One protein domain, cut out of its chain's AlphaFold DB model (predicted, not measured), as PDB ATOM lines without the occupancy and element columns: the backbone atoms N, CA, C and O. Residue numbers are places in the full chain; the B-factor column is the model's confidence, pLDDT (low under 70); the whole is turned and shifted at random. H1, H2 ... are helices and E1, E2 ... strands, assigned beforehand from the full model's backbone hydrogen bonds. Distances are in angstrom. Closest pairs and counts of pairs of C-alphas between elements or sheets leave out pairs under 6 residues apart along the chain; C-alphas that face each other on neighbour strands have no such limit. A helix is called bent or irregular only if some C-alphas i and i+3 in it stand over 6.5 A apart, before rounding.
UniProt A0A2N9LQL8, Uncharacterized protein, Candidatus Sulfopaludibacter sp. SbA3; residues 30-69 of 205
ATOM      1  N   LYS A  30      29.270  33.711  46.404       88.25
ATOM      2  CA  LYS A  30      28.002  33.818  47.135       88.25
ATOM      3  C   LYS A  30      26.957  32.838  46.604       88.25
ATOM      4  O   LYS A  30      26.204  32.261  47.386       88.25
ATOM      5  N   ARG A  31      26.889  32.664  45.281       86.62
ATOM      6  CA  ARG A  31      25.859  31.854  44.619       86.62
ATOM      7  C   ARG A  31      26.431  31.128  43.409       86.62
ATOM      8  O   ARG A  31      27.163  31.719  42.622       86.62
ATOM      9  N   VAL A  32      26.041  29.863  43.256       89.19
ATOM     10  CA  VAL A  32      26.319  29.045  42.071       89.19
ATOM     11  C   VAL A  32      25.004  28.488  41.547       89.19
ATOM     12  O   VAL A  32      24.229  27.919  42.315       89.19
ATOM     13  N   VAL A  33      24.745  28.650  40.252       88.88
ATOM     14  CA  VAL A  33      23.580  28.067  39.572       88.88
ATOM     15  C   VAL A  33      24.077  27.263  38.380       88.88
ATOM     16  O   VAL A  33      24.814  27.787  37.551       88.88
ATOM     17  N   LEU A  34      23.679  25.994  38.289       88.75
ATOM     18  CA  LEU A  34      24.011  25.124  37.162       88.75
ATOM     19  C   LEU A  34      22.768  24.912  36.298       88.75
ATOM     20  O   LEU A  34      21.734  24.452  36.783       88.75
ATOM     21  N   TYR A  35      22.875  25.244  35.017       82.38
ATOM     22  CA  TYR A  35      21.802  25.079  34.046       82.38
ATOM     23  C   TYR A  35      21.910  23.727  33.325       82.38
ATOM     24  O   TYR A  35      22.994  23.176  33.141       82.38
ATOM     25  N   LYS A  36      20.769  23.193  32.862       85.19
ATOM     26  CA  LYS A  36      20.689  21.886  32.173       85.19
ATOM     27  C   LYS A  36      21.493  21.812  30.868       85.19
ATOM     28  O   LYS A  36      21.797  20.721  30.407       85.19
ATOM     29  N   ASN A  37      21.820  22.958  30.277       80.56
ATOM     30  CA  ASN A  37      22.641  23.072  29.071       80.56
ATOM     31  C   ASN A  37      24.156  23.067  29.361       80.56
ATOM     32  O   ASN A  37      24.937  23.287  28.442       80.56
ATOM     33  N   GLY A  38      24.576  22.852  30.614       79.38
ATOM     34  CA  GLY A  38      25.989  22.792  30.997       79.38
ATOM     35  C   GLY A  38      26.631  24.146  31.315       79.38
ATOM     36  O   GLY A  38      27.831  24.188  31.574       79.38
ATOM     37  N   VAL A  39      25.866  25.244  31.333       82.69
ATOM     38  CA  VAL A  39      26.370  26.570  31.730       82.69
ATOM     39  C   VAL A  39      26.275  26.741  33.247       82.69
ATOM     40  O   VAL A  39      25.245  26.438  33.852       82.69
ATOM     41  N   GLY A  40      27.344  27.247  33.866       81.88
ATOM     42  CA  GLY A  40      27.378  27.618  35.280       81.88
ATOM     43  C   GLY A  40      27.391  29.135  35.468       81.88
ATOM     44  O   GLY A  40      28.178  29.828  34.831       81.88
ATOM     45  N   TYR A  41      26.537  29.644  36.350       83.44
ATOM     46  CA  TYR A  41      26.531  31.033  36.802       83.44
ATOM     47  C   TYR A  41      27.156  31.122  38.193       83.44
ATOM     48  O   TYR A  41      26.738  30.403  39.103       83.44
ATOM     49  N   PHE A  42      28.126  32.022  38.352       87.81
ATOM     50  CA  PHE A  42      28.865  32.241  39.591       87.81
ATOM     51  C   PHE A  42      28.744  33.706  39.996       87.81
ATOM     52  O   PHE A  42      29.112  34.601  39.240       87.81
ATOM     53  N   GLU A  43      28.240  33.950  41.200       87.81
ATOM     54  CA  GLU A  43      28.173  35.284  41.784       87.81
ATOM     55  C   GLU A  43      29.254  35.416  42.853       87.81
ATOM     56  O   GLU A  43      29.252  34.668  43.833       87.81
ATOM     57  N   HIS A  44      30.154  36.380  42.681       86.75
ATOM     58  CA  HIS A  44      31.148  36.749  43.682       86.75
ATOM     59  C   HIS A  44      30.729  38.059  44.348       86.75
ATOM     60  O   HIS A  44      30.507  39.054  43.664       86.75
ATOM     61  N   VAL A  45      30.624  38.064  45.679       86.94
ATOM     62  CA  VAL A  45      30.237  39.257  46.449       86.94
ATOM     63  C   VAL A  45      31.169  39.404  47.637       86.94
ATOM     64  O   VAL A  45      31.292  38.499  48.460       86.94
ATOM     65  N   GLY A  46      31.791  40.567  47.766       85.88
ATOM     66  CA  GLY A  46      32.642  40.893  48.902       85.88
ATOM     67  C   GLY A  46      33.061  42.354  48.875       85.88
ATOM     68  O   GLY A  46      32.721  43.092  47.954       85.88
ATOM     69  N   LYS A  47      33.785  42.768  49.915       83.12
ATOM     70  CA  LYS A  47      34.269  44.142  50.048       83.12
ATOM     71  C   LYS A  47      35.651  44.263  49.421       83.12
ATOM     72  O   LYS A  47      36.556  43.530  49.811       83.12
ATOM     73  N   VAL A  48      35.801  45.211  48.507       82.44
ATOM     74  CA  VAL A  48      37.088  45.627  47.941       82.44
ATOM     75  C   VAL A  48      37.556  46.848  48.729       82.44
ATOM     76  O   VAL A  48      36.770  47.768  48.953       82.44
ATOM     77  N   ARG A  49      38.797  46.841  49.223       80.38
ATOM     78  CA  ARG A  49      39.354  47.953  50.011       80.38
ATOM     79  C   ARG A  49      40.331  48.762  49.163       80.38
ATOM     80  O   ARG A  49      41.130  48.187  48.436       80.38
ATOM     81  N   ASP A  50      40.287  50.085  49.290       82.31
ATOM     82  CA  ASP A  50      41.196  51.010  48.602       82.31
ATOM     83  C   ASP A  50      41.258  50.777  47.074       82.31
ATOM     84  O   ASP A  50      40.228  50.760  46.400       82.31
ATOM     85  N   LYS A  51      42.466  50.621  46.516       78.56
ATOM     86  CA  LYS A  51      42.733  50.286  45.109       78.56
ATOM     87  C   LYS A  51      43.172  48.830  45.005       78.56
ATOM     88  O   LYS A  51      44.338  48.544  44.745       78.56
ATOM     89  N   GLN A  52      42.257  47.924  45.304       81.25
ATOM     90  CA  GLN A  52      42.542  46.500  45.303       81.25
ATOM     91  C   GLN A  52      42.132  45.862  43.975       81.25
ATOM     92  O   GLN A  52      40.988  45.982  43.539       81.25
ATOM     93  N   ASP A  53      43.057  45.095  43.405       82.56
ATOM     94  CA  ASP A  53      42.786  44.242  42.257       82.56
ATOM     95  C   ASP A  53      42.145  42.924  42.706       82.56
ATOM     96  O   ASP A  53      42.586  42.275  43.663       82.56
ATOM     97  N   VAL A  54      41.095  42.519  41.993       83.06
ATOM     98  CA  VAL A  54      40.413  41.239  42.193       83.06
ATOM     99  C   VAL A  54      40.689  40.347  40.997       83.06
ATOM    100  O   VAL A  54      40.360  40.692  39.865       83.06
ATOM    101  N   SER A  55      41.264  39.173  41.250       84.06
ATOM    102  CA  SER A  55      41.573  38.200  40.201       84.06
ATOM    103  C   SER A  55      40.617  37.012  40.260       84.06
ATOM    104  O   SER A  55      40.482  36.365  41.300       84.06
ATOM    105  N   ILE A  56      39.969  36.715  39.131       82.75
ATOM    106  CA  ILE A  56      39.112  35.538  38.956       82.75
ATOM    107  C   ILE A  56      39.736  34.665  37.857       82.75
ATOM    108  O   ILE A  56      39.838  35.115  36.714       82.75
ATOM    109  N   PRO A  57      40.196  33.443  38.177       79.81
ATOM    110  CA  PRO A  57      40.840  32.577  37.200       79.81
ATOM    111  C   PRO A  57      39.810  31.950  36.253       79.81
ATOM    112  O   PRO A  57      38.817  31.374  36.695       79.81
ATOM    113  N   PHE A  58      40.096  31.989  34.953       78.50
ATOM    114  CA  PHE A  58      39.322  31.314  33.911       78.50
ATOM    115  C   PHE A  58      40.255  30.555  32.967       78.50
ATOM    116  O   PHE A  58      41.404  30.949  32.761       78.50
ATOM    117  N   THR A  59      39.760  29.478  32.358       78.19
ATOM    118  CA  THR A  59      40.469  28.821  31.249       78.19
ATOM    119  C   THR A  59      40.299  29.613  29.948       78.19
ATOM    120  O   THR A  59      39.317  30.337  29.771       78.19
ATOM    121  N   SER A  60      41.212  29.434  28.987       71.88
ATOM    122  CA  SER A  60      41.134  30.106  27.678       71.88
ATOM    123  C   SER A  60      39.826  29.820  26.929       71.88
ATOM    124  O   SER A  60      39.316  30.700  26.243       71.88
ATOM    125  N   GLY A  61      39.260  28.615  27.084       75.50
ATOM    126  CA  GLY A  61      37.976  28.248  26.480       75.50
ATOM    127  C   GLY A  61      36.775  28.960  27.109       75.50
ATOM    128  O   GLY A  61      35.818  29.263  26.410       75.50
ATOM    129  N   GLN A  62      36.844  29.283  28.404       77.12
ATOM    130  CA  GLN A  62      35.767  29.961  29.138       77.12
ATOM    131  C   GLN A  62      35.794  31.483  28.965       77.12
ATOM    132  O   GLN A  62      34.761  32.134  29.102       77.12
ATOM    133  N   LEU A  63      36.959  32.064  28.653       79.94
ATOM    134  CA  LEU A  63      37.143  33.515  28.596       79.94
ATOM    135  C   LEU A  63      36.160  34.207  27.639       79.94
ATOM    136  O   LEU A  63      35.653  35.278  27.956       79.94
ATOM    137  N   ASN A  64      35.860  33.600  26.487       78.50
ATOM    138  CA  ASN A  64      34.936  34.178  25.508       78.50
ATOM    139  C   ASN A  64      33.516  34.337  26.082       78.50
ATOM    140  O   ASN A  64      32.909  35.400  25.958       78.50
ATOM    141  N   ASP A  65      33.011  33.299  26.747       79.38
ATOM    142  CA  ASP A  65      31.665  33.298  27.322       79.38
ATOM    143  C   ASP A  65      31.574  34.212  28.546       79.38
ATOM    144  O   ASP A  65      30.567  34.895  28.747       79.38
ATOM    145  N   VAL A  66      32.661  34.299  29.317       81.69
ATOM    146  CA  VAL A  66      32.790  35.251  30.422       81.69
ATOM    147  C   VAL A  66      32.749  36.678  29.899       81.69
ATOM    148  O   VAL A  66      31.936  37.455  30.373       81.69
ATOM    149  N   LEU A  67      33.538  37.044  28.886       80.56
ATOM    150  CA  LEU A  67      33.536  38.417  28.363       80.56
ATOM    151  C   LEU A  67      32.171  38.845  27.800       80.56
ATOM    152  O   LEU A  67      31.843  40.027  27.839       80.56
ATOM    153  N   LYS A  68      31.360  37.900  27.313       80.88
ATOM    154  CA  LYS A  68      29.989  38.172  26.849       80.88
ATOM    155  C   LYS A  68      28.981  38.392  27.978       80.88
ATOM    156  O   LYS A  68      27.951  39.013  27.738       80.88
ATOM    157  N   SER A  69      29.225  37.837  29.164       79.44
ATOM    158  CA  SER A  69      28.239  37.762  30.255       79.44
ATOM    159  C   SER A  69      28.712  38.363  31.583       79.44
ATOM    160  O   SER A  69      27.930  38.460  32.531       79.44
TER     161      SER A  69
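Overview. This is residues 30 to 69 of the 205 residues of an uncharacterized protein of Candidatus Sulfopaludibacter sp. SbA3 (UniProt A0A2N9LQL8). A flat hairpin of two strands, E1 and E2, runs on into a long, bare loop that swings away from it and folds back, leaving the single helix H1 set crosswise to the strands at the other end of an open, horseshoe-like path. Residues 47 to 55 stick out at the far bend of that loop, and the turn of the hairpin near Lys 36 makes the opposite end of the longest axis. The printed part has 40 residues, with two named strands and then one named helix in the order E1, E2, H1; the sheet, of order E1 - E2, is antiparallel and the class is mixed, helices and strands. The whole is loose, with a radius of gyration of the C-alphas of 12.6 A, and elongated, spanning 39 by 22 by 14 A.

Along the chain. Find C-alpha 30 at (28.002, 33.818, 47.135); from there strand E1 takes residues 30 to 34, 13.8 A from first to last C-alpha. After residues 35 to 39, look for strand E2, residues 40 to 44, which begins at C-alpha 40 at (27.378, 27.618, 35.280) and measures 13.0 A. Residues 45 to 59 hold no named element. Helix H1 then takes residues 60 to 69 and is 15.2 A long, ending at C-alpha 69 at (28.239, 37.762, 30.255). H1 is irregular, but only just: C-alphas 61 and 64 are 6.7 A apart.

Arrangement. Begin at E1 and E2, antiparallel neighbours that form a hairpin, with 175 degrees between their N-to-C directions. Look at C-alphas 32 and 42, which face each other at 4.8 A, and at C-alphas 30 and 44, which face each other at 5.5 A. Among the backbone pairs within hydrogen-bond range across the hairpin are N 33 and O 41 at 2.9 A, and N 41 and O 33 at 2.8 A. Go on to H1, and you will find it apart from E1, with no C-alpha of the one within 8 A of the other. Inside H1, 4 of 6 pairs of O i and N i+4 are within hydrogen-bond range.

Size, cuts and confidence. Look at the C-alphas of Lys 36 and Asp 50 for the two farthest apart, at 39.2 A; those of the first and last printed residues, Lys 30 and Ser 69, are 17.3 A apart. The link from E1 to E2 is tight, with 5 residues, and the link from E2 to H1 is long, with 15. Residues 47 to 55 stand free, and so do residues 59 to 64, of which 60 to 64 belong to H1. The printed part has no cut. Read the B-factor column for pLDDT, the model's own confidence: the mean of the printed part is 82.4, that of H1 is 78, and no printed residue is under 70.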